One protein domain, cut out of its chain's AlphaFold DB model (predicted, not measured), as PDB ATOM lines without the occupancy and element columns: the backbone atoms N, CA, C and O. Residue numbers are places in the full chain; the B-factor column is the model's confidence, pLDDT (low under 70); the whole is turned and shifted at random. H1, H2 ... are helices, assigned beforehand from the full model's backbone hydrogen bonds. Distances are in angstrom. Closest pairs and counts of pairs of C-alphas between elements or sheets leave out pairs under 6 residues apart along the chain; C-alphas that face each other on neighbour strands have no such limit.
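AT A GLANCE: This is residues 62 to 206 and 230 to 265 of the 581 residues of the protein "Hypothetical protein" of Brandtodinium nutricula (UniProt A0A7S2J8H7). An elongated body of helices is built on two long helices, H5 and H7, which run side by side in opposite ways along its longest axis; H8 packs on H7, H4 crosses H5 and packs on H8, and H9 folds back on H8. The short helices H2, H3 and H6 gather round H1, which packs on the first part of H7. The printed part has 181 residues with nine named helices, H1 to H9 in chain order, and no named strand; the class is all helix, the packing part aligned and part crossed. The whole is compact, with a radius of gyration of the C-alphas of 18.0 A and spans of 59 by 34 by 23 A.

HOW THE PARTS SIT: Begin at the hub, H1, residues 66 to 74, which touches four helices. H2, residues 76 to 79, touches it at the C-alphas of Val 70 and Gly 78, 5.9 A apart. H3, residues 84 to 95, touches H1 with residues 89 to 93 alone, closest at Ser 67 and Leu 89, C-alphas 4.9 A apart, about perpendicular at 79 degrees. H4, residues 97 to 120, meets H3 only through their link. H5, residues 127 to 161, touches H4 at a steep tilt of 51 degrees; the closest C-alphas, of Val 111 and Ser 137, are 6.3 A apart. H6, residues 165 to 173, touches H1, with C-alphas 73 and 168 closest at 4.7 A. H7, residues 176 to 204, touches H5 at a shallow tilt of 27 degrees, opposite ways, closest at C-alphas 136 and 190, 4.9 A; its residues 176 to 184 alone touch H1. H8, residues 230 to 244, touches H7 at C-alphas 195 and 234, 4.6 A, and H4 at C-alphas 100 and 244, 4.6 A. H9, residues 255 to 263, forms a helical hairpin with H8, closest at C-alphas 239 and 258, 6.1 A. Every O i to N i+4 pair is within hydrogen-bond range in H1, H3, H5, H7 and H9, against 18 of 20 in H4, 4 of 5 in H6 and 10 of 11 in H8; H2 is too short for such a pair.

IN THESE COORDINATES: Find C-alpha 66 at (39.666, -13.031, -15.680), where H1 begins. H4 runs 35.4 A, with a kink of 29 degrees near residue 114. From C-alpha 127 at (19.915, -22.095, -39.869), H5 runs 50.9 A; H7 then runs 42.2 A and H8 21.5 A. H9 ends at C-alpha 263, (12.085, -20.052, -11.677).

THE WHOLE: The C-alphas farthest apart, of His 161 and Pro 206, are 62.6 A apart. Residues 207 to 229 are not printed, and C-alphas 206 and 230 are 12.9 A apart across this cut. Of the links printed whole, none is long. Mean pLDDT of the printed part is 87.0; 31 residues are under 70, among them 117 to 126 and 246 to 256.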
ATOM      1  N   ARG A  62      40.858 -23.592 -15.193       98.44
ATOM      2  CA  ARG A  62      39.962 -23.620 -16.362       98.44
ATOM      3  C   ARG A  62      38.581 -23.033 -16.086       98.44
ATOM      4  O   ARG A  62      37.842 -22.788 -17.033       98.44
ATOM      5  N   TYR A  63      38.232 -22.848 -14.815       98.38
ATOM      6  CA  TYR A  63      36.956 -22.288 -14.371       98.38
ATOM      7  C   TYR A  63      37.133 -20.939 -13.663       98.38
ATOM      8  O   TYR A  63      36.191 -20.435 -13.051       98.38
ATOM      9  N   TRP A  64      38.337 -20.365 -13.717       98.12
ATOM     10  CA  TRP A  64      38.642 -19.065 -13.137       98.12
ATOM     11  C   TRP A  64      38.117 -17.915 -14.009       98.12
ATOM     12  O   TRP A  64      38.300 -17.953 -15.233       98.12
ATOM     13  N   PRO A  65      37.552 -16.858 -13.394       97.25
ATOM     14  CA  PRO A  65      37.298 -15.602 -14.087       97.25
ATOM     15  C   PRO A  65      38.606 -14.883 -14.455       97.25
ATOM     16  O   PRO A  65      39.691 -15.238 -13.983       97.25
ATOM     17  N   ALA A  66      38.509 -13.833 -15.273       96.94
ATOM     18  CA  ALA A  66      39.666 -13.031 -15.680       96.94
ATOM     19  C   ALA A  66      40.406 -12.439 -14.469       96.94
ATOM     20  O   ALA A  66      41.631 -12.525 -14.391       96.94
ATOM     21  N   SER A  67      39.666 -11.923 -13.486       97.38
ATOM     22  CA  SER A  67      40.221 -11.392 -12.237       97.38
ATOM     23  C   SER A  67      41.055 -12.396 -11.436       97.38
ATOM     24  O   SER A  67      42.083 -12.022 -10.879       97.38
ATOM     25  N   ALA A  68      40.699 -13.682 -11.438       97.81
ATOM     26  CA  ALA A  68      41.502 -14.718 -10.792       97.81
ATOM     27  C   ALA A  68      42.813 -14.989 -11.548       97.81
ATOM     28  O   ALA A  68      43.847 -15.194 -10.921       97.81
ATOM     29  N   TRP A  69      42.818 -14.920 -12.882       97.94
ATOM     30  CA  TRP A  69      44.065 -14.988 -13.654       97.94
ATOM     31  C   TRP A  69      44.967 -13.769 -13.420       97.94
ATOM     32  O   TRP A  69      46.187 -13.926 -13.361       97.94
ATOM     33  N   VAL A  70      44.385 -12.577 -13.249       97.19
ATOM     34  CA  VAL A  70      45.117 -11.358 -12.868       97.19
ATOM     35  C   VAL A  70      45.711 -11.504 -11.466       97.19
ATOM     36  O   VAL A  70      46.919 -11.348 -11.323       97.19
ATOM     37  N   MET A  71      44.905 -11.883 -10.467       96.94
ATOM     38  CA  MET A  71      45.370 -12.145  -9.098       96.94
ATOM     39  C   MET A  71      46.458 -13.224  -9.067       96.94
ATOM     40  O   MET A  71      47.418 -13.128  -8.317       96.94
ATOM     41  N   TRP A  72      46.360 -14.260  -9.899       96.44
ATOM     42  CA  TRP A  72      47.387 -15.297  -9.930       96.44
ATOM     43  C   TRP A  72      48.715 -14.783 -10.510       96.44
ATOM     44  O   TRP A  72      49.770 -15.091  -9.962       96.44
ATOM     45  N   ALA A  73      48.676 -14.005 -11.597       96.44
ATOM     46  CA  ALA A  73      49.880 -13.548 -12.298       96.44
ATOM     47  C   ALA A  73      50.549 -12.326 -11.650       96.44
ATOM     48  O   ALA A  73      51.766 -12.175 -11.740       96.44
ATOM     49  N   PHE A  74      49.760 -11.448 -11.034       95.44
ATOM     50  CA  PHE A  74      50.202 -10.139 -10.550       95.44
ATOM     51  C   PHE A  74      49.888  -9.894  -9.074       95.44
ATOM     52  O   PHE A  74      50.146  -8.791  -8.600       95.44
ATOM     53  N   ASP A  75      49.321 -10.886  -8.381       95.62
ATOM     54  CA  ASP A  75      48.884 -10.775  -6.987       95.62
ATOM     55  C   ASP A  75      47.931  -9.576  -6.781       95.62
ATOM     56  O   ASP A  75      47.242  -9.134  -7.714       95.62
ATOM     57  N   VAL A  76      47.833  -9.062  -5.555       95.38
ATOM     58  CA  VAL A  76      46.964  -7.931  -5.220       95.38
ATOM     59  C   VAL A  76      47.336  -6.690  -6.037       95.38
ATOM     60  O   VAL A  76      46.446  -5.912  -6.380       95.38
ATOM     61  N   GLU A  77      48.609  -6.500  -6.393       94.56
ATOM     62  CA  GLU A  77      49.091  -5.359  -7.179       94.56
ATOM     63  C   GLU A  77      48.402  -5.263  -8.545       94.56
ATOM     64  O   GLU A  77      48.042  -4.166  -8.972       94.56
ATOM     65  N   GLY A  78      48.141  -6.397  -9.205       92.38
ATOM     66  CA  GLY A  78      47.416  -6.424 -10.482       92.38
ATOM     67  C   GLY A  78      45.967  -5.952 -10.394       92.38
ATOM     68  O   GLY A  78      45.370  -5.602 -11.407       92.38
ATOM     69  N   MET A  79      45.404  -5.924  -9.186       91.69
ATOM     70  CA  MET A  79      44.048  -5.458  -8.911       91.69
ATOM     71  C   MET A  79      44.015  -4.102  -8.201       91.69
ATOM     72  O   MET A  79      42.931  -3.636  -7.865       91.69
ATOM     73  N   GLN A  80      45.159  -3.472  -7.913       88.75
ATOM     74  CA  GLN A  80      45.237  -2.218  -7.148       88.75
ATOM     75  C   GLN A  80      45.073  -0.953  -7.992       88.75
ATOM     76  O   GLN A  80      45.160   0.138  -7.441       88.75
ATOM     77  N   ALA A  81      44.819  -1.062  -9.297       87.19
ATOM     78  CA  ALA A  81      44.529   0.120 -10.097       87.19
ATOM     79  C   ALA A  81      43.330   0.883  -9.492       87.19
ATOM     80  O   ALA A  81      42.285   0.295  -9.187       87.19
ATOM     81  N   ASP A  82      43.508   2.186  -9.269       89.25
ATOM     82  CA  ASP A  82      42.480   3.096  -8.737       89.25
ATOM     83  C   ASP A  82      41.495   3.551  -9.833       89.25
ATOM     84  O   ASP A  82      40.817   4.570  -9.701       89.25
ATOM     85  N   ASP A  83      41.427   2.807 -10.935       90.75
ATOM     86  CA  ASP A  83      40.503   3.023 -12.037       90.75
ATOM     87  C   ASP A  83      39.296   2.072 -11.968       90.75
ATOM     88  O   ASP A  83      39.209   1.157 -11.137       90.75
ATOM     89  N   ASP A  84      38.334   2.320 -12.856       90.44
ATOM     90  CA  ASP A  84      37.112   1.522 -12.961       90.44
ATOM     91  C   ASP A  84      37.425   0.052 -13.296       90.44
ATOM     92  O   ASP A  84      36.728  -0.852 -12.836       90.44
ATOM     93  N   GLU A  85      38.493  -0.211 -14.056       88.00
ATOM     94  CA  GLU A  85      38.903  -1.565 -14.440       88.00
ATOM     95  C   GLU A  85      39.402  -2.362 -13.228       88.00
ATOM     96  O   GLU A  85      38.926  -3.472 -12.973       88.00
ATOM     97  N   GLY A  86      40.291  -1.776 -12.423       91.31
ATOM     98  CA  GLY A  86      40.759  -2.359 -11.172       91.31
ATOM     99  C   GLY A  86      39.612  -2.623 -10.198       91.31
ATOM    100  O   GLY A  86      39.567  -3.684  -9.571       91.31
ATOM    101  N   GLN A  87      38.637  -1.712 -10.110       92.62
ATOM    102  CA  GLN A  87      37.445  -1.919  -9.286       92.62
ATOM    103  C   GLN A  87      36.599  -3.105  -9.771       92.62
ATOM    104  O   GLN A  87      36.237  -3.957  -8.957       92.62
ATOM    105  N   VAL A  88      36.341  -3.212 -11.079       91.81
ATOM    106  CA  VAL A  88      35.581  -4.329 -11.665       91.81
ATOM    107  C   VAL A  88      36.274  -5.671 -11.414       91.81
ATOM    108  O   VAL A  88      35.606  -6.640 -11.052       91.81
ATOM    109  N   LEU A  89      37.603  -5.741 -11.548       93.94
ATOM    110  CA  LEU A  89      38.365  -6.964 -11.274       93.94
ATOM    111  C   LEU A  89      38.287  -7.368  -9.795       93.94
ATOM    112  O   LEU A  89      38.075  -8.544  -9.493       93.94
ATOM    113  N   ARG A  90      38.404  -6.403  -8.872       94.69
ATOM    114  CA  ARG A  90      38.258  -6.653  -7.428       94.69
ATOM    115  C   ARG A  90      36.871  -7.180  -7.087       94.69
ATOM    116  O   ARG A  90      36.753  -8.136  -6.326       94.69
ATOM    117  N   GLU A  91      35.827  -6.574  -7.642       93.69
ATOM    118  CA  GLU A  91      34.450  -7.012  -7.415       93.69
ATOM    119  C   GLU A  91      34.197  -8.405  -7.998       93.69
ATOM    120  O   GLU A  91      33.626  -9.254  -7.311       93.69
ATOM    121  N   GLU A  92      34.681  -8.683  -9.213       94.12
ATOM    122  CA  GLU A  92      34.573 -10.007  -9.836       94.12
ATOM    123  C   GLU A  92      35.252 -11.083  -8.969       94.12
ATOM    124  O   GLU A  92      34.643 -12.114  -8.680       94.12
ATOM    125  N   TYR A  93      36.470 -10.829  -8.481       95.88
ATOM    126  CA  TYR A  93      37.208 -11.787  -7.651       95.88
ATOM    127  C   TYR A  93      36.609 -11.942  -6.246       95.88
ATOM    128  O   TYR A  93      36.487 -13.048  -5.718       95.88
ATOM    129  N   ALA A  94      36.198 -10.843  -5.618       94.44
ATOM    130  CA  ALA A  94      35.665 -10.881  -4.262       94.44
ATOM    131  C   ALA A  94      34.250 -11.477  -4.205       94.44
ATOM    132  O   ALA A  94      33.881 -12.073  -3.194       94.44
ATOM    133  N   GLN A  95      33.445 -11.318  -5.262       92.44
ATOM    134  CA  GLN A  95      32.010 -11.609  -5.205       92.44
ATOM    135  C   GLN A  95      31.552 -12.700  -6.173       92.44
ATOM    136  O   GLN A  95      30.604 -13.416  -5.848       92.44
ATOM    137  N   CYS A  96      32.220 -12.866  -7.315       93.94
ATOM    138  CA  CYS A  96      31.695 -13.654  -8.431       93.94
ATOM    139  C   CYS A  96      32.460 -14.955  -8.717       93.94
ATOM    140  O   CYS A  96      32.083 -15.643  -9.660       93.94
ATOM    141  N   LEU A  97      33.477 -15.331  -7.926       94.88
ATOM    142  CA  LEU A  97      34.286 -16.538  -8.172       94.88
ATOM    143  C   LEU A  97      33.440 -17.797  -8.403       94.88
ATOM    144  O   LEU A  97      33.477 -18.378  -9.485       94.88
ATOM    145  N   ASP A  98      32.634 -18.189  -7.415       96.06
ATOM    146  CA  ASP A  98      31.844 -19.422  -7.509       96.06
ATOM    147  C   ASP A  98      30.752 -19.333  -8.580       96.06
ATOM    148  O   ASP A  98      30.477 -20.315  -9.269       96.06
ATOM    149  N   LEU A  99      30.130 -18.159  -8.741       94.06
ATOM    150  CA  LEU A  99      29.094 -17.938  -9.753       94.06
ATOM    151  C   LEU A  99      29.665 -18.110 -11.160       94.06
ATOM    152  O   LEU A  99      29.060 -18.802 -11.980       94.06
ATOM    153  N   HIS A 100      30.851 -17.553 -11.402       95.94
ATOM    154  CA  HIS A 100      31.563 -17.709 -12.659       95.94
ATOM    155  C   HIS A 100      31.879 -19.180 -12.927       95.94
ATOM    156  O   HIS A 100      31.530 -19.694 -13.988       95.94
ATOM    157  N   SER A 101      32.467 -19.895 -11.964       97.06
ATOM    158  CA  SER A 101      32.834 -21.302 -12.154       97.06
ATOM    159  C   SER A 101      31.611 -22.214 -12.371       97.06
ATOM    160  O   SER A 101      31.645 -23.122 -13.214       97.06
ATOM    161  N   ILE A 102      30.478 -21.925 -11.715       95.62
ATOM    162  CA  ILE A 102      29.188 -22.586 -11.978       95.62
ATOM    163  C   ILE A 102      28.681 -22.262 -13.390       95.62
ATOM    164  O   ILE A 102      28.265 -23.172 -14.108       95.62
ATOM    165  N   GLY A 103      28.743 -20.996 -13.816       96.12
ATOM    166  CA  GLY A 103      28.372 -20.575 -15.169       96.12
ATOM    167  C   GLY A 103      29.197 -21.278 -16.247       96.12
ATOM    168  O   GLY A 103      28.641 -21.790 -17.219       96.12
ATOM    169  N   MET A 104      30.509 -21.394 -16.034       97.94
ATOM    170  CA  MET A 104      31.421 -22.121 -16.919       97.94
ATOM    171  C   MET A 104      31.110 -23.620 -16.958       97.94
ATOM    172  O   MET A 104      31.158 -24.231 -18.023       97.94
ATOM    173  N   THR A 105      30.719 -24.209 -15.826       97.06
ATOM    174  CA  THR A 105      30.276 -25.610 -15.767       97.06
ATOM    175  C   THR A 105      28.969 -25.830 -16.531       97.06
ATOM    176  O   THR A 105      28.859 -26.781 -17.304       97.06
ATOM    177  N   ALA A 106      27.986 -24.944 -16.363       95.88
ATOM    178  CA  ALA A 106      26.732 -25.005 -17.108       95.88
ATOM    179  C   ALA A 106      26.967 -24.852 -18.618       95.88
ATOM    180  O   ALA A 106      26.386 -25.590 -19.416       95.88
ATOM    181  N   LEU A 107      27.865 -23.943 -19.010       96.62
ATOM    182  CA  LEU A 107      28.251 -23.746 -20.401       96.62
ATOM    183  C   LEU A 107      28.965 -24.967 -20.990       96.62
ATOM    184  O   LEU A 107      28.653 -25.357 -22.113       96.62
ATOM    185  N   GLN A 108      29.865 -25.600 -20.234       96.94
ATOM    186  CA  GLN A 108      30.511 -26.843 -20.649       96.94
ATOM    187  C   GLN A 108      29.471 -27.920 -20.972       96.94
ATOM    188  O   GLN A 108      29.480 -28.471 -22.071       96.94
ATOM    189  N   VAL A 109      28.546 -28.180 -20.040       94.44
ATOM    190  CA  VAL A 109      27.472 -29.167 -20.234       94.44
ATOM    191  C   VAL A 109      26.639 -28.816 -21.464       94.44
ATOM    192  O   VAL A 109      26.342 -29.687 -22.277       94.44
ATOM    193  N   PHE A 110      26.291 -27.539 -21.638       93.94
ATOM    194  CA  PHE A 110      25.522 -27.084 -22.792       93.94
ATOM    195  C   PHE A 110      26.242 -27.360 -24.120       93.94
ATOM    196  O   PHE A 110      25.660 -27.975 -25.011       93.94
ATOM    197  N   VAL A 111      27.511 -26.960 -24.254       94.56
ATOM    198  CA  VAL A 111      28.287 -27.157 -25.492       94.56
ATOM    199  C   VAL A 111      28.537 -28.642 -25.776       94.56
ATOM    200  O   VAL A 111      28.464 -29.070 -26.928       94.56
ATOM    201  N   GLU A 112      28.767 -29.457 -24.746       92.94
ATOM    202  CA  GLU A 112      28.891 -30.911 -24.903       92.94
ATOM    203  C   GLU A 112      27.578 -31.545 -25.391       92.94
ATOM    204  O   GLU A 112      27.593 -32.393 -26.287       92.94
ATOM    205  N   LEU A 113      26.430 -31.089 -24.877       89.38
ATOM    206  CA  LEU A 113      25.112 -31.544 -25.324       89.38
ATOM    207  C   LEU A 113      24.773 -31.085 -26.747       89.38
ATOM    208  O   LEU A 113      24.133 -31.847 -27.472       89.38
ATOM    209  N   LEU A 114      25.230 -29.905 -27.186       88.00
ATOM    210  CA  LEU A 114      25.082 -29.467 -28.582       88.00
ATOM    211  C   LEU A 114      25.732 -30.466 -29.551       88.00
ATOM    212  O   LEU A 114      25.131 -30.824 -30.564       88.00
ATOM    213  N   GLY A 115      26.921 -30.974 -29.212       81.50
ATOM    214  CA  GLY A 115      27.622 -31.975 -30.023       81.50
ATOM    215  C   GLY A 115      26.857 -33.297 -30.165       81.50
ATOM    216  O   GLY A 115      26.944 -33.953 -31.204       81.50
ATOM    217  N   VAL A 116      26.071 -33.673 -29.151       77.69
ATOM    218  CA  VAL A 116      25.218 -34.873 -29.174       77.69
ATOM    219  C   VAL A 116      23.900 -34.603 -29.914       77.69
ATOM    220  O   VAL A 116      23.456 -35.425 -30.714       77.69
ATOM    221  N   GLY A 117      23.282 -33.446 -29.662       62.50
ATOM    222  CA  GLY A 117      21.932 -33.096 -30.107       62.50
ATOM    223  C   GLY A 117      21.805 -32.699 -31.578       62.50
ATOM    224  O   GLY A 117      20.777 -32.988 -32.183       62.50
ATOM    225  N   ILE A 118      22.848 -32.131 -32.198       56.59
ATOM    226  CA  ILE A 118      22.834 -31.817 -33.645       56.59
ATOM    227  C   ILE A 118      22.664 -33.096 -34.495       56.59
ATOM    228  O   ILE A 118      22.166 -33.040 -35.615       56.59
ATOM    229  N   SER A 119      22.969 -34.278 -33.947       52.19
ATOM    230  CA  SER A 119      22.733 -35.559 -34.630       52.19
ATOM    231  C   SER A 119      21.274 -36.056 -34.574       52.19
ATOM    232  O   SER A 119      20.963 -37.059 -35.211       52.19
ATOM    233  N   LEU A 120      20.373 -35.402 -33.824       47.88
ATOM    234  CA  LEU A 120      19.002 -35.882 -33.562       47.88
ATOM    235  C   LEU A 120      17.924 -35.337 -34.523       47.88
ATOM    236  O   LEU A 120      16.737 -35.422 -34.222       47.88
ATOM    237  N   GLY A 121      18.308 -34.843 -35.705       49.94
ATOM    238  CA  GLY A 121      17.364 -34.641 -36.816       49.94
ATOM    239  C   GLY A 121      16.593 -33.319 -36.818       49.94
ATOM    240  O   GLY A 121      15.521 -33.242 -37.412       49.94
ATOM    241  N   VAL A 122      17.132 -32.264 -36.203       55.38
ATOM    242  CA  VAL A 122      16.609 -30.892 -36.334       55.38
ATOM    243  C   VAL A 122      17.222 -30.233 -37.583       55.38
ATOM    244  O   VAL A 122      17.917 -29.232 -37.478       55.38
ATOM    245  N   GLU A 123      17.056 -30.834 -38.768       56.75
ATOM    246  CA  GLU A 123      17.679 -30.304 -40.001       56.75
ATOM    247  C   GLU A 123      16.963 -29.069 -40.571       56.75
ATOM    248  O   GLU A 123      17.570 -28.317 -41.324       56.75
ATOM    249  N   GLU A 124      15.703 -28.815 -40.204       59.25
ATOM    250  CA  GLU A 124      14.908 -27.748 -40.839       59.25
ATOM    251  C   GLU A 124      14.570 -26.575 -39.907       59.25
ATOM    252  O   GLU A 124      14.183 -25.502 -40.373       59.25
ATOM    253  N   ALA A 125      14.758 -26.724 -38.592       54.41
ATOM    254  CA  ALA A 125      14.534 -25.637 -37.650       54.41
ATOM    255  C   ALA A 125      15.857 -24.934 -37.305       54.41
ATOM    256  O   ALA A 125      16.572 -25.322 -36.383       54.41
ATOM    257  N   LEU A 126      16.063 -23.811 -38.006       65.00
ATOM    258  CA  LEU A 126      16.860 -22.638 -37.624       65.00
ATOM    259  C   LEU A 126      18.341 -22.651 -38.020       65.00
ATOM    260  O   LEU A 126      19.226 -22.638 -37.162       65.00
ATOM    261  N   ASP A 127      18.602 -22.483 -39.320       79.81
ATOM    262  CA  ASP A 127      19.915 -22.095 -39.869       79.81
ATOM    263  C   ASP A 127      20.598 -20.992 -39.036       79.81
ATOM    264  O   ASP A 127      21.802 -21.035 -38.783       79.81
ATOM    265  N   ALA A 128      19.825 -20.016 -38.542       84.75
ATOM    266  CA  ALA A 128      20.338 -18.944 -37.693       84.75
ATOM    267  C   ALA A 128      20.841 -19.440 -36.323       84.75
ATOM    268  O   ALA A 128      21.922 -19.034 -35.891       84.75
ATOM    269  N   CYS A 129      20.098 -20.326 -35.646       88.00
ATOM    270  CA  CYS A 129      20.537 -20.925 -34.380       88.00
ATOM    271  C   CYS A 129      21.770 -21.801 -34.590       88.00
ATOM    272  O   CYS A 129      22.694 -21.744 -33.784       88.00
ATOM    273  N   ALA A 130      21.818 -22.562 -35.686       88.25
ATOM    274  CA  ALA A 130      22.973 -23.386 -36.023       88.25
ATOM    275  C   ALA A 130      24.246 -22.537 -36.175       88.25
ATOM    276  O   ALA A 130      25.268 -22.851 -35.565       88.25
ATOM    277  N   VAL A 131      24.175 -21.413 -36.900       91.00
ATOM    278  CA  VAL A 131      25.300 -20.467 -37.023       91.00
ATOM    279  C   VAL A 131      25.698 -19.890 -35.660       91.00
ATOM    280  O   VAL A 131      26.887 -19.782 -35.360       91.00
ATOM    281  N   ALA A 132      24.732 -19.534 -34.812       93.12
ATOM    282  CA  ALA A 132      25.012 -19.000 -33.479       93.12
ATOM    283  C   ALA A 132      25.689 -20.032 -32.561       93.12
ATOM    284  O   ALA A 132      26.632 -19.709 -31.839       93.12
ATOM    285  N   PHE A 133      25.243 -21.288 -32.614       92.62
ATOM    286  CA  PHE A 133      25.830 -22.387 -31.853       92.62
ATOM    287  C   PHE A 133      27.200 -22.812 -32.373       92.62
ATOM    288  O   PHE A 133      28.051 -23.179 -31.565       92.62
ATOM    289  N   ASP A 134      27.458 -22.708 -33.676       93.12
ATOM    290  CA  ASP A 134      28.792 -22.919 -34.242       93.12
ATOM    291  C   ASP A 134      29.781 -21.849 -33.751       93.12
ATOM    292  O   ASP A 134      30.883 -22.167 -33.289       93.12
ATOM    293  N   LYS A 135      29.354 -20.577 -33.732       95.38
ATOM    294  CA  LYS A 135      30.134 -19.482 -33.132       95.38
ATOM    295  C   LYS A 135      30.402 -19.720 -31.648       95.38
ATOM    296  O   LYS A 135      31.543 -19.570 -31.210       95.38
ATOM    297  N   LEU A 136      29.382 -20.118 -30.884       96.12
ATOM    298  CA  LEU A 136      29.523 -20.441 -29.463       96.12
ATOM    299  C   LEU A 136      30.493 -21.603 -29.235       96.12
ATOM    300  O   LEU A 136      31.392 -21.494 -28.406       96.12
ATOM    301  N   SER A 137      30.355 -22.682 -30.003       95.44
ATOM    302  CA  SER A 137      31.231 -23.855 -29.922       95.44
ATOM    303  C   SER A 137      32.678 -23.499 -30.267       95.44
ATOM    304  O   SER A 137      33.607 -23.950 -29.596       95.44
ATOM    305  N   SER A 138      32.880 -22.639 -31.267       96.38
ATOM    306  CA  SER A 138      34.200 -22.138 -31.657       96.38
ATOM    307  C   SER A 138      34.832 -21.264 -30.571       96.38
ATOM    308  O   SER A 138      36.000 -21.460 -30.228       96.38
ATOM    309  N   ALA A 139      34.068 -20.331 -29.990       97.44
ATOM    310  CA  ALA A 139      34.531 -19.489 -28.888       97.44
ATOM    311  C   ALA A 139      34.870 -20.326 -27.644       97.44
ATOM    312  O   ALA A 139      35.927 -20.137 -27.038       97.44
ATOM    313  N   TRP A 140      34.020 -21.305 -27.314       97.75
ATOM    314  CA  TRP A 140      34.256 -22.260 -26.233       97.75
ATOM    315  C   TRP A 140      35.547 -23.047 -26.454       97.75
ATOM    316  O   TRP A 140      36.399 -23.089 -25.570       97.75
ATOM    317  N   ALA A 141      35.737 -23.627 -27.643       97.44
ATOM    318  CA  ALA A 141      36.931 -24.402 -27.962       97.44
ATOM    319  C   ALA A 141      38.214 -23.559 -27.864       97.44
ATOM    320  O   ALA A 141      39.227 -24.042 -27.348       97.44
ATOM    321  N   ALA A 142      38.172 -22.303 -28.320       98.06
ATOM    322  CA  ALA A 142      39.297 -21.376 -28.228       98.06
ATOM    323  C   ALA A 142      39.660 -21.058 -26.768       98.06
ATOM    324  O   ALA A 142      40.826 -21.205 -26.389       98.06
ATOM    325  N   TYR A 143      38.670 -20.690 -25.946       98.25
ATOM    326  CA  TYR A 143      38.861 -20.471 -24.510       98.25
ATOM    327  C   TYR A 143      39.395 -21.731 -23.822       98.25
ATOM    328  O   TYR A 143      40.465 -21.704 -23.214       98.25
ATOM    329  N   TRP A 144      38.687 -22.854 -23.966       98.25
ATOM    330  CA  TRP A 144      38.956 -24.083 -23.228       98.25
ATOM    331  C   TRP A 144      40.341 -24.651 -23.533       98.25
ATOM    332  O   TRP A 144      41.051 -25.086 -22.625       98.25
ATOM    333  N   THR A 145      40.764 -24.601 -24.801       98.19
ATOM    334  CA  THR A 145      42.101 -25.041 -25.225       98.19
ATOM    335  C   THR A 145      43.194 -24.187 -24.589       98.19
ATOM    336  O   THR A 145      44.180 -24.724 -24.077       98.19
ATOM    337  N   PHE A 146      43.026 -22.862 -24.604       98.44
ATOM    338  CA  PHE A 146      44.007 -21.939 -24.044       98.44
ATOM    339  C   PHE A 146      44.071 -22.058 -22.517       98.44
ATOM    340  O   PHE A 146      45.145 -22.313 -21.973       98.44
ATOM    341  N   ALA A 147      42.924 -21.984 -21.836       98.12
ATOM    342  CA  ALA A 147      42.825 -22.109 -20.384       98.12
ATOM    343  C   ALA A 147      43.355 -23.461 -19.884       98.12
ATOM    344  O   ALA A 147      44.134 -23.495 -18.935       98.12
ATOM    345  N   SER A 148      43.031 -24.571 -20.560       98.25
ATOM    346  CA  SER A 148      43.549 -25.901 -20.199       98.25
ATOM    347  C   SER A 148      45.062 -25.998 -20.368       98.25
ATOM    348  O   SER A 148      45.743 -26.565 -19.521       98.25
ATOM    349  N   THR A 149      45.604 -25.437 -21.451       98.25
ATOM    350  CA  THR A 149      47.052 -25.442 -21.699       98.25
ATOM    351  C   THR A 149      47.793 -24.640 -20.631       98.25
ATOM    352  O   THR A 149      48.804 -25.104 -20.105       98.25
ATOM    353  N   SER A 150      47.281 -23.457 -20.292       97.81
ATOM    354  CA  SER A 150      47.816 -22.603 -19.230       97.81
ATOM    355  C   SER A 150      47.716 -23.290 -17.866       97.81
ATOM    356  O   SER A 150      48.721 -23.423 -17.174       97.81
ATOM    357  N   TRP A 151      46.545 -23.827 -17.518       97.75
ATOM    358  CA  TRP A 151      46.324 -24.541 -16.260       97.75
ATOM    359  C   TRP A 151      47.217 -25.775 -16.106       97.75
ATOM    360  O   TRP A 151      47.805 -25.980 -15.050       97.75
ATOM    361  N   ASN A 152      47.405 -26.564 -17.165       97.56
ATOM    362  CA  ASN A 152      48.273 -27.741 -17.115       97.56
ATOM    363  C   ASN A 152      49.729 -27.381 -16.778       97.56
ATOM    364  O   ASN A 152      50.403 -28.165 -16.116       97.56
ATOM    365  N   LYS A 153      50.215 -26.202 -17.191       96.94
ATOM    366  CA  LYS A 153      51.545 -25.718 -16.787       96.94
ATOM    367  C   LYS A 153      51.585 -25.377 -15.298       96.94
ATOM    368  O   LYS A 153      52.547 -25.748 -14.632       96.94
ATOM    369  N   VAL A 154      50.541 -24.727 -14.780       95.75
ATOM    370  CA  VAL A 154      50.406 -24.412 -13.347       95.75
ATOM    371  C   VAL A 154      50.392 -25.701 -12.526       95.75
ATOM    372  O   VAL A 154      51.207 -25.868 -11.622       95.75
ATOM    373  N   ALA A 155      49.537 -26.656 -12.897       95.25
ATOM    374  CA  ALA A 155      49.445 -27.954 -12.240       95.25
ATOM    375  C   ALA A 155      50.776 -28.727 -12.287       95.25
ATOM    376  O   ALA A 155      51.192 -29.301 -11.282       95.25
ATOM    377  N   ALA A 156      51.475 -28.710 -13.428       95.94
ATOM    378  CA  ALA A 156      52.783 -29.346 -13.562       95.94
ATOM    379  C   ALA A 156      53.856 -28.687 -12.679       95.94
ATOM    380  O   ALA A 156      54.664 -29.399 -12.086       95.94
ATOM    381  N   ALA A 157      53.854 -27.355 -12.551       94.62
ATOM    382  CA  ALA A 157      54.792 -26.635 -11.689       94.62
ATOM    383  C   ALA A 157      54.602 -27.010 -10.208       94.62
ATOM    384  O   ALA A 157      55.574 -27.358  -9.533       94.62
ATOM    385  N   TYR A 158      53.351 -27.039  -9.733       92.56
ATOM    386  CA  TYR A 158      53.041 -27.496  -8.375       92.56
ATOM    387  C   TYR A 158      53.434 -28.960  -8.150       92.56
ATOM    388  O   TYR A 158      54.030 -29.273  -7.124       92.56
ATOM    389  N   ALA A 159      53.174 -29.843  -9.118       93.94
ATOM    390  CA  ALA A 159      53.539 -31.255  -9.009       93.94
ATOM    391  C   ALA A 159      55.062 -31.497  -8.990       93.94
ATOM    392  O   ALA A 159      55.516 -32.447  -8.357       93.94
ATOM    393  N   ALA A 160      55.847 -30.674  -9.690       94.00
ATOM    394  CA  ALA A 160      57.293 -30.857  -9.808       94.00
ATOM    395  C   ALA A 160      58.086 -30.248  -8.641       94.00
ATOM    396  O   ALA A 160      59.070 -30.838  -8.194       94.00
ATOM    397  N   HIS A 161      57.697 -29.057  -8.180       84.69
ATOM    398  CA  HIS A 161      58.536 -28.238  -7.297       84.69
ATOM    399  C   HIS A 161      57.787 -27.612  -6.116       84.69
ATOM    400  O   HIS A 161      58.399 -26.881  -5.344       84.69
ATOM    401  N   GLY A 162      56.477 -27.839  -5.987       82.69
ATOM    402  CA  GLY A 162      55.654 -27.245  -4.928       82.69
ATOM    403  C   GLY A 162      55.393 -25.738  -5.071       82.69
ATOM    404  O   GLY A 162      54.573 -25.200  -4.332       82.69
ATOM    405  N   HIS A 163      56.018 -25.050  -6.034       85.12
ATOM    406  CA  HIS A 163      55.892 -23.600  -6.212       85.12
ATOM    407  C   HIS A 163      55.725 -23.210  -7.687       85.12
ATOM    408  O   HIS A 163      56.364 -23.781  -8.570       85.12
ATOM    409  N   ALA A 164      54.888 -22.199  -7.941       89.75
ATOM    410  CA  ALA A 164      54.565 -21.702  -9.282       89.75
ATOM    411  C   ALA A 164      55.035 -20.254  -9.536       89.75
ATOM    412  O   ALA A 164      54.664 -19.668 -10.548       89.75
ATOM    413  N   GLU A 165      55.863 -19.674  -8.659       90.44
ATOM    414  CA  GLU A 165      56.269 -18.258  -8.743       90.44
ATOM    415  C   GLU A 165      56.999 -17.917 -10.047       90.44
ATOM    416  O   GLU A 165      56.654 -16.943 -10.706       90.44
ATOM    417  N   ALA A 166      57.935 -18.765 -10.491       89.19
ATOM    418  CA  ALA A 166      58.619 -18.562 -11.772       89.19
ATOM    419  C   ALA A 166      57.640 -18.550 -12.963       89.19
ATOM    420  O   ALA A 166      57.852 -17.845 -13.944       89.19
ATOM    421  N   LEU A 167      56.538 -19.300 -12.858       95.25
ATOM    422  CA  LEU A 167      55.522 -19.366 -13.903       95.25
ATOM    423  C   LEU A 167      54.645 -18.107 -13.937       95.25
ATOM    424  O   LEU A 167      54.125 -17.772 -15.001       95.25
ATOM    425  N   LYS A 168      54.479 -17.406 -12.806       95.38
ATOM    426  CA  LYS A 168      53.718 -16.150 -12.753       95.38
ATOM    427  C   LYS A 168      54.373 -15.084 -13.621       95.38
ATOM    428  O   LYS A 168      53.699 -14.511 -14.474       95.38
ATOM    429  N   ASP A 169      55.684 -14.892 -13.467       93.25
ATOM    430  CA  ASP A 169      56.459 -13.942 -14.274       93.25
ATOM    431  C   ASP A 169      56.377 -14.284 -15.771       93.25
ATOM    432  O   ASP A 169      56.140 -13.401 -16.602       93.25
ATOM    433  N   ASP A 170      56.484 -15.569 -16.123       95.19
ATOM    434  CA  ASP A 170      56.357 -16.036 -17.509       95.19
ATOM    435  C   ASP A 170      54.962 -15.764 -18.089       95.19
ATOM    436  O   ASP A 170      54.820 -15.355 -19.242       95.19
ATOM    437  N   PHE A 171      53.905 -15.981 -17.305       96.56
ATOM    438  CA  PHE A 171      52.522 -15.770 -17.738       96.56
ATOM    439  C   PHE A 171      52.176 -14.288 -17.844       96.56
ATOM    440  O   PHE A 171      51.483 -13.894 -18.786       96.56
ATOM    441  N   ALA A 172      52.675 -13.476 -16.914       94.75
ATOM    442  CA  ALA A 172      52.600 -12.027 -16.966       94.75
ATOM    443  C   ALA A 172      53.278 -11.498 -18.238       94.75
ATOM    444  O   ALA A 172      52.663 -10.756 -19.004       94.75
ATOM    445  N   ALA A 173      54.508 -11.943 -18.519       95.62
ATOM    446  CA  ALA A 173      55.249 -11.558 -19.718       95.62
ATOM    447  C   ALA A 173      54.578 -12.041 -21.016       95.62
ATOM    448  O   ALA A 173      54.583 -11.327 -22.018       95.62
ATOM    449  N   ALA A 174      53.970 -13.229 -21.000       96.75
ATOM    450  CA  ALA A 174      53.233 -13.782 -22.134       96.75
ATOM    451  C   ALA A 174      51.817 -13.198 -22.306       96.75
ATOM    452  O   ALA A 174      51.122 -13.572 -23.253       96.75
ATOM    453  N   GLY A 175      51.366 -12.313 -21.408       96.75
ATOM    454  CA  GLY A 175      50.032 -11.712 -21.469       96.75
ATOM    455  C   GLY A 175      48.894 -12.720 -21.287       96.75
ATOM    456  O   GLY A 175      47.817 -12.540 -21.858       96.75
ATOM    457  N   VAL A 176      49.114 -13.797 -20.519       97.19
ATOM    458  CA  VAL A 176      48.100 -14.844 -20.297       97.19
ATOM    459  C   VAL A 176      46.803 -14.275 -19.706       97.19
ATOM    460  O   VAL A 176      45.751 -14.593 -20.265       97.19
ATOM    461  N   PRO A 177      46.819 -13.410 -18.666       96.75
ATOM    462  CA  PRO A 177      45.585 -12.836 -18.123       96.75
ATOM    463  C   PRO A 177      44.793 -12.030 -19.159       96.75
ATOM    464  O   PRO A 177      43.594 -12.246 -19.320       96.75
ATOM    465  N   SER A 178      45.467 -11.174 -19.937       95.81
ATOM    466  CA  SER A 178      44.831 -10.381 -21.000       95.81
ATOM    467  C   SER A 178      44.228 -11.268 -22.087       95.81
ATOM    468  O   SER A 178      43.113 -11.025 -22.544       95.81
ATOM    469  N   ARG A 179      44.929 -12.342 -22.472       97.69
ATOM    470  CA  ARG A 179      44.414 -13.292 -23.460       97.69
ATOM    471  C   ARG A 179      43.216 -14.085 -22.937       97.69
ATOM    472  O   ARG A 179      42.291 -14.340 -23.703       97.69
ATOM    473  N   ILE A 180      43.209 -14.471 -21.657       97.50
ATOM    474  CA  ILE A 180      42.038 -15.097 -21.027       97.50
ATOM    475  C   ILE A 180      40.849 -14.136 -21.039       97.50
ATOM    476  O   ILE A 180      39.761 -14.554 -21.429       97.50
ATOM    477  N   ALA A 181      41.049 -12.873 -20.654       95.69
ATOM    478  CA  ALA A 181      39.990 -11.867 -20.648       95.69
ATOM    479  C   ALA A 181      39.364 -11.698 -22.045       95.69
ATOM    480  O   ALA A 181      38.152 -11.827 -22.192       95.69
ATOM    481  N   GLU A 182      40.192 -11.548 -23.086       95.94
ATOM    482  CA  GLU A 182      39.738 -11.460 -24.482       95.94
ATOM    483  C   GLU A 182      38.911 -12.690 -24.906       95.94
ATOM    484  O   GLU A 182      37.856 -12.565 -25.531       95.94
ATOM    485  N   LEU A 183      39.373 -13.896 -24.555       96.94
ATOM    486  CA  LEU A 183      38.671 -15.141 -24.880       96.94
ATOM    487  C   LEU A 183      37.344 -15.270 -24.121       96.94
ATOM    488  O   LEU A 183      36.355 -15.711 -24.706       96.94
ATOM    489  N   LEU A 184      37.302 -14.869 -22.847       96.56
ATOM    490  CA  LEU A 184      36.075 -14.830 -22.051       96.56
ATOM    491  C   LEU A 184      35.074 -13.816 -22.610       96.56
ATOM    492  O   LEU A 184      33.882 -14.110 -22.658       96.56
ATOM    493  N   ASP A 185      35.527 -12.661 -23.091       95.31
ATOM    494  CA  ASP A 185      34.654 -11.668 -23.720       95.31
ATOM    495  C   ASP A 185      34.084 -12.162 -25.049       95.31
ATOM    496  O   ASP A 185      32.880 -12.021 -25.294       95.31
ATOM    497  N   GLY A 186      34.904 -12.826 -25.867       96.00
ATOM    498  CA  GLY A 186      34.440 -13.522 -27.068       96.00
ATOM    499  C   GLY A 186      33.402 -14.602 -26.746       96.00
ATOM    500  O   GLY A 186      32.371 -14.698 -27.416       96.00
ATOM    501  N   LEU A 187      33.622 -15.364 -25.674       97.25
ATOM    502  CA  LEU A 187      32.695 -16.391 -25.203       97.25
ATOM    503  C   LEU A 187      31.365 -15.789 -24.726       97.25
ATOM    504  O   LEU A 187      30.299 -16.211 -25.171       97.25
ATOM    505  N   ARG A 188      31.416 -14.745 -23.890       95.69
ATOM    506  CA  ARG A 188      30.246 -13.979 -23.421       95.69
ATOM    507  C   ARG A 188      29.458 -13.376 -24.583       95.69
ATOM    508  O   ARG A 188      28.228 -13.354 -24.555       95.69
ATOM    509  N   ALA A 189      30.140 -12.850 -25.600       95.06
ATOM    510  CA  ALA A 189      29.495 -12.321 -26.798       95.06
ATOM    511  C   ALA A 189      28.756 -13.425 -27.572       95.06
ATOM    512  O   ALA A 189      27.595 -13.234 -27.930       95.06
ATOM    513  N   ALA A 190      29.381 -14.592 -27.750       96.12
ATOM    514  CA  ALA A 190      28.767 -15.720 -28.444       96.12
ATOM    515  C   ALA A 190      27.554 -16.299 -27.690       96.12
ATOM    516  O   ALA A 190      26.544 -16.614 -28.316       96.12
ATOM    517  N   VAL A 191      27.604 -16.381 -26.351       96.00
ATOM    518  CA  VAL A 191      26.451 -16.802 -25.529       96.00
ATOM    519  C   VAL A 191      25.280 -15.828 -25.692       96.00
ATOM    520  O   VAL A 191      24.148 -16.262 -25.911       96.00
ATOM    521  N   ARG A 192      25.537 -14.513 -25.633       94.81
ATOM    522  CA  ARG A 192      24.502 -13.483 -25.835       94.81
ATOM    523  C   ARG A 192      23.909 -13.531 -27.239       94.81
ATOM    524  O   ARG A 192      22.695 -13.436 -27.385       94.81
ATOM    525  N   GLU A 193      24.743 -13.700 -28.264       94.62
ATOM    526  CA  GLU A 193      24.281 -13.849 -29.647       94.62
ATOM    527  C   GLU A 193      23.369 -15.075 -29.796       94.62
ATOM    528  O   GLU A 193      22.255 -14.948 -30.307       94.62
ATOM    529  N   ALA A 194      23.792 -16.233 -29.280       93.31
ATOM    530  CA  ALA A 194      22.990 -17.452 -29.295       93.31
ATOM    531  C   ALA A 194      21.666 -17.285 -28.535       93.31
ATOM    532  O   ALA A 194      20.617 -17.665 -29.055       93.31
ATOM    533  N   SER A 195      21.689 -16.660 -27.353       93.38
ATOM    534  CA  SER A 195      20.481 -16.368 -26.572       93.38
ATOM    535  C   SER A 195      19.496 -15.489 -27.351       93.38
ATOM    536  O   SER A 195      18.330 -15.855 -27.508       93.38
ATOM    537  N   ASN A 196      19.975 -14.382 -27.928       92.44
ATOM    538  CA  ASN A 196      19.151 -13.452 -28.701       92.44
ATOM    539  C   ASN A 196      18.508 -14.125 -29.918       92.44
ATOM    540  O   ASN A 196      17.325 -13.917 -30.185       92.44
ATOM    541  N   ILE A 197      19.267 -14.945 -30.649       92.00
ATOM    542  CA  ILE A 197      18.749 -15.667 -31.816       92.00
ATOM    543  C   ILE A 197      17.692 -16.691 -31.384       92.00
ATOM    544  O   ILE A 197      16.606 -16.717 -31.956       92.00
ATOM    545  N   CYS A 198      17.943 -17.457 -30.318       89.75
ATOM    546  CA  CYS A 198      16.960 -18.403 -29.784       89.75
ATOM    547  C   CYS A 198      15.666 -17.707 -29.330       89.75
ATOM    548  O   CYS A 198      14.573 -18.223 -29.562       89.75
ATOM    549  N   ALA A 199      15.772 -16.527 -28.713       90.00
ATOM    550  CA  ALA A 199      14.619 -15.736 -28.293       90.00
ATOM    551  C   ALA A 199      13.803 -15.214 -29.490       90.00
ATOM    552  O   ALA A 199      12.574 -15.293 -29.482       90.00
ATOM    553  N   LEU A 200      14.474 -14.718 -30.538       89.88
ATOM    554  CA  LEU A 200      13.822 -14.240 -31.762       89.88
ATOM    555  C   LEU A 200      13.087 -15.363 -32.499       89.88
ATOM    556  O   LEU A 200      11.968 -15.160 -32.964       89.88
ATOM    557  N   GLU A 201      13.693 -16.544 -32.583       87.44
ATOM    558  CA  GLU A 201      13.081 -17.689 -33.252       87.44
ATOM    559  C   GLU A 201      11.941 -18.300 -32.430       87.44
ATOM    560  O   GLU A 201      10.892 -18.634 -32.980       87.44
ATOM    561  N   GLY A 202      12.069 -18.321 -31.098       84.56
ATOM    562  CA  GLY A 202      10.962 -18.670 -30.205       84.56
ATOM    563  C   GLY A 202       9.746 -17.746 -30.362       84.56
ATOM    564  O   GLY A 202       8.612 -18.198 -30.238       84.56
ATOM    565  N   ALA A 203       9.960 -16.467 -30.692       85.62
ATOM    566  CA  ALA A 203       8.882 -15.510 -30.958       85.62
ATOM    567  C   ALA A 203       8.251 -15.652 -32.358       85.62
ATOM    568  O   ALA A 203       7.124 -15.198 -32.565       85.62
ATOM    569  N   ARG A 204       8.959 -16.255 -33.325       83.31
ATOM    570  CA  ARG A 204       8.487 -16.457 -34.708       83.31
ATOM    571  C   ARG A 204       7.628 -17.704 -34.892       83.31
ATOM    572  O   ARG A 204       6.959 -17.797 -35.919       83.31
ATOM    573  N   ALA A 205       7.644 -18.635 -33.936       76.50
ATOM    574  CA  ALA A 205       6.907 -19.891 -34.018       76.50
ATOM    575  C   ALA A 205       5.418 -19.634 -34.373       76.50
ATOM    576  O   ALA A 205       4.695 -19.002 -33.596       76.50
ATOM    577  N   PRO A 206       4.937 -20.082 -35.552       64.44
ATOM    578  CA  PRO A 206       3.677 -19.637 -36.165       64.44
ATOM    579  C   PRO A 206       2.380 -20.165 -35.508       64.44
ATOM    580  O   PRO A 206       1.322 -20.152 -36.130       64.44
ATOM    581  N   ALA A 230      12.391 -24.118 -27.860       59.97
ATOM    582  CA  ALA A 230      13.151 -22.869 -28.015       59.97
ATOM    583  C   ALA A 230      13.093 -21.971 -26.764       59.97
ATOM    584  O   ALA A 230      14.092 -21.361 -26.383       59.97
ATOM    585  N   ALA A 231      11.939 -21.922 -26.089       66.06
ATOM    586  CA  ALA A 231      11.721 -21.107 -24.893       66.06
ATOM    587  C   ALA A 231      12.633 -21.456 -23.691       66.06
ATOM    588  O   ALA A 231      13.175 -20.533 -23.081       66.06
ATOM    589  N   PRO A 232      12.851 -22.736 -23.327       79.19
ATOM    590  CA  PRO A 232      13.768 -23.078 -22.240       79.19
ATOM    591  C   PRO A 232      15.239 -22.817 -22.598       79.19
ATOM    592  O   PRO A 232      16.040 -22.521 -21.713       79.19
ATOM    593  N   MET A 233      15.603 -22.874 -23.883       84.12
ATOM    594  CA  MET A 233      16.996 -22.756 -24.315       84.12
ATOM    595  C   MET A 233      17.552 -21.329 -24.201       84.12
ATOM    596  O   MET A 233      18.644 -21.152 -23.662       84.12
ATOM    597  N   TRP A 234      16.819 -20.301 -24.645       86.69
ATOM    598  CA  TRP A 234      17.311 -18.918 -24.522       86.69
ATOM    599  C   TRP A 234      17.422 -18.472 -23.057       86.69
ATOM    600  O   TRP A 234      18.381 -17.788 -22.711       86.69
ATOM    601  N   ARG A 235      16.514 -18.926 -22.176       87.94
ATOM    602  CA  ARG A 235      16.581 -18.655 -20.725       87.94
ATOM    603  C   ARG A 235      17.810 -19.278 -20.079       87.94
ATOM    604  O   ARG A 235      18.452 -18.650 -19.244       87.94
ATOM    605  N   LEU A 236      18.152 -20.504 -20.477       89.06
ATOM    606  CA  LEU A 236      19.381 -21.149 -20.024       89.06
ATOM    607  C   LEU A 236      20.614 -20.351 -20.469       89.06
ATOM    608  O   LEU A 236      21.491 -20.086 -19.655       89.06
ATOM    609  N   LEU A 237      20.669 -19.934 -21.736       91.12
ATOM    610  CA  LEU A 237      21.781 -19.136 -22.264       91.12
ATOM    611  C   LEU A 237      21.870 -17.748 -21.622       91.12
ATOM    612  O   LEU A 237      22.968 -17.264 -21.368       91.12
ATOM    613  N   GLU A 238      20.736 -17.116 -21.326       91.06
ATOM    614  CA  GLU A 238      20.684 -15.864 -20.569       91.06
ATOM    615  C   GLU A 238      21.250 -16.056 -19.156       91.06
ATOM    616  O   GLU A 238      22.156 -15.326 -18.759       91.06
ATOM    617  N   ALA A 239      20.808 -17.091 -18.433       90.75
ATOM    618  CA  ALA A 239      21.329 -17.403 -17.105       90.75
ATOM    619  C   ALA A 239      22.835 -17.716 -17.130       90.75
ATOM    620  O   ALA A 239      23.577 -17.213 -16.288       90.75
ATOM    621  N   ILE A 240      23.308 -18.484 -18.120       92.19
ATOM    622  CA  ILE A 240      24.743 -18.724 -18.331       92.19
ATOM    623  C   ILE A 240      25.467 -17.398 -18.563       92.19
ATOM    624  O   ILE A 240      26.480 -17.154 -17.917       92.19
ATOM    625  N   SER A 241      24.941 -16.528 -19.434       91.50
ATOM    626  CA  SER A 241      25.538 -15.221 -19.729       91.50
ATOM    627  C   SER A 241      25.667 -14.346 -18.485       91.50
ATOM    628  O   SER A 241      26.658 -13.628 -18.364       91.50
ATOM    629  N   VAL A 242      24.677 -14.382 -17.591       89.19
ATOM    630  CA  VAL A 242      24.709 -13.651 -16.320       89.19
ATOM    631  C   VAL A 242      25.775 -14.237 -15.396       89.19
ATOM    632  O   VAL A 242      26.560 -13.487 -14.833       89.19
ATOM    633  N   LEU A 243      25.849 -15.564 -15.277       90.50
ATOM    634  CA  LEU A 243      26.794 -16.234 -14.380       90.50
ATOM    635  C   LEU A 243      28.258 -16.052 -14.798       90.50
ATOM    636  O   LEU A 243      29.114 -15.847 -13.944       90.50
ATOM    637  N   ILE A 244      28.558 -16.112 -16.097       91.94
ATOM    638  CA  ILE A 244      29.929 -15.908 -16.600       91.94
ATOM    639  C   ILE A 244      30.281 -14.421 -16.760       91.94
ATOM    640  O   ILE A 244      31.451 -14.083 -16.972       91.94
ATOM    641  N   GLY A 245      29.281 -13.533 -16.710       81.81
ATOM    642  CA  GLY A 245      29.434 -12.086 -16.801       81.81
ATOM    643  C   GLY A 245      29.966 -11.498 -15.495       81.81
ATOM    644  O   GLY A 245      29.399 -11.718 -14.430       81.81
ATOM    645  N   GLY A 246      31.068 -10.752 -15.577       65.06
ATOM    646  CA  GLY A 246      31.555  -9.956 -14.451       65.06
ATOM    647  C   GLY A 246      30.651  -8.739 -14.174       65.06
ATOM    648  O   GLY A 246      29.793  -8.406 -14.996       65.06
ATOM    649  N   PRO A 247      30.871  -8.026 -13.057       55.00
ATOM    650  CA  PRO A 247      30.084  -6.856 -12.638       55.00
ATOM    651  C   PRO A 247      30.157  -5.647 -13.597       55.00
ATOM    652  O   PRO A 247      29.453  -4.662 -13.419       55.00
ATOM    653  N   GLY A 248      30.919  -5.716 -14.695       50.91
ATOM    654  CA  GLY A 248      30.996  -4.650 -15.708       50.91
ATOM    655  C   GLY A 248      29.682  -4.323 -16.448       50.91
ATOM    656  O   GLY A 248      29.677  -3.455 -17.318       50.91
ATOM    657  N   LEU A 249      28.569  -4.998 -16.134       47.28
ATOM    658  CA  LEU A 249      27.226  -4.704 -16.655       47.28
ATOM    659  C   LEU A 249      26.241  -4.183 -15.585       47.28
ATOM    660  O   LEU A 249      25.074  -3.961 -15.911       47.28
ATOM    661  N   GLY A 250      26.674  -3.977 -14.333       54.84
ATOM    662  CA  GLY A 250      25.822  -3.538 -13.218       54.84
ATOM    663  C   GLY A 250      26.190  -4.200 -11.886       54.84
ATOM    664  O   GLY A 250      27.240  -4.820 -11.770       54.84
ATOM    665  N   GLU A 251      25.324  -4.091 -10.868       52.91
ATOM    666  CA  GLU A 251      25.520  -4.822  -9.602       52.91
ATOM    667  C   GLU A 251      25.797  -6.312  -9.872       52.91
ATOM    668  O   GLU A 251      25.113  -6.933 -10.692       52.91
ATOM    669  N   ALA A 252      26.794  -6.877  -9.178       54.56
ATOM    670  CA  ALA A 252      27.136  -8.292  -9.276       54.56
ATOM    671  C   ALA A 252      25.866  -9.153  -9.142       54.56
ATOM    672  O   ALA A 252      25.085  -8.949  -8.201       54.56
ATOM    673  N   PRO A 253      25.627 -10.102 -10.065       57.94
ATOM    674  CA  PRO A 253      24.384 -10.851 -10.077       57.94
ATOM    675  C   PRO A 253      24.249 -11.634  -8.778       57.94
ATOM    676  O   PRO A 253      25.082 -12.479  -8.446       57.94
ATOM    677  N   ARG A 254      23.180 -11.374  -8.023       66.94
ATOM    678  CA  ARG A 254      22.895 -12.180  -6.839       66.94
ATOM    679  C   ARG A 254      22.323 -13.512  -7.302       66.94
ATOM    680  O   ARG A 254      21.529 -13.564  -8.242       66.94
ATOM    681  N   TRP A 255      22.658 -14.601  -6.609       62.12
ATOM    682  CA  TRP A 255      22.087 -15.920  -6.919       62.12
ATOM    683  C   TRP A 255      20.551 -15.892  -6.952       62.12
ATOM    684  O   TRP A 255      19.931 -16.566  -7.772       62.12
ATOM    685  N   GLN A 256      19.924 -15.060  -6.114       68.19
ATOM    686  CA  GLN A 256      18.474 -14.872  -6.110       68.19
ATOM    687  C   GLN A 256      17.940 -14.317  -7.437       68.19
ATOM    688  O   GLN A 256      16.812 -14.640  -7.805       68.19
ATOM    689  N   ASP A 257      18.708 -13.503  -8.159       70.50
ATOM    690  CA  ASP A 257      18.292 -12.935  -9.442       70.50
ATOM    691  C   ASP A 257      18.353 -13.988 -10.550       70.50
ATOM    692  O   ASP A 257      17.386 -14.137 -11.297       70.50
ATOM    693  N   VAL A 258      19.413 -14.802 -10.571       66.62
ATOM    694  CA  VAL A 258      19.541 -15.961 -11.473       66.62
ATOM    695  C   VAL A 258      18.438 -16.986 -11.193       66.62
ATOM    696  O   VAL A 258      17.732 -17.419 -12.104       66.62
ATOM    697  N   ALA A 259      18.211 -17.325  -9.921       66.00
ATOM    698  CA  ALA A 259      17.145 -18.236  -9.514       66.00
ATOM    699  C   ALA A 259      15.754 -17.698  -9.889       66.00
ATOM    700  O   ALA A 259      14.906 -18.455 -10.357       66.00
ATOM    701  N   ARG A 260      15.517 -16.386  -9.749       72.12
ATOM    702  CA  ARG A 260      14.259 -15.740 -10.155       72.12
ATOM    703  C   ARG A 260      14.070 -15.753 -11.674       72.12
ATOM    704  O   ARG A 260      12.941 -15.928 -12.127       72.12
ATOM    705  N   GLN A 261      15.133 -15.570 -12.454       68.38
ATOM    706  CA  GLN A 261      15.082 -15.664 -13.917       68.38
ATOM    707  C   GLN A 261      14.728 -17.087 -14.374       68.38
ATOM    708  O   GLN A 261      13.845 -17.254 -15.213       68.38
ATOM    709  N   LEU A 262      15.335 -18.108 -13.761       64.38
ATOM    710  CA  LEU A 262      15.075 -19.516 -14.084       64.38
ATOM    711  C   LEU A 262      13.702 -20.009 -13.575       64.38
ATOM    712  O   LEU A 262      13.001 -20.742 -14.277       64.38
ATOM    713  N   GLY A 263      13.290 -19.585 -12.376       55.28
ATOM    714  CA  GLY A 263      12.085 -20.052 -11.677       55.28
ATOM    715  C   GLY A 263      10.761 -19.408 -12.107       55.28
ATOM    716  O   GLY A 263       9.699 -19.927 -11.781       55.28
ATOM    717  N   ARG A 264      10.775 -18.318 -12.889       53.84
ATOM    718  CA  ARG A 264       9.551 -17.658 -13.407       53.84
ATOM    719  C   ARG A 264       8.763 -18.485 -14.438       53.84
ATOM    720  O   ARG A 264       7.790 -17.987 -15.000       53.84
ATOM    721  N   SER A 265       9.179 -19.718 -14.708       45.50
ATOM    722  CA  SER A 265       8.636 -20.554 -15.780       45.50
ATOM    723  C   SER A 265       7.341 -21.287 -15.408       45.50
ATOM    724  O   SER A 265       6.491 -21.418 -16.284       45.50
TER     725      SER A 265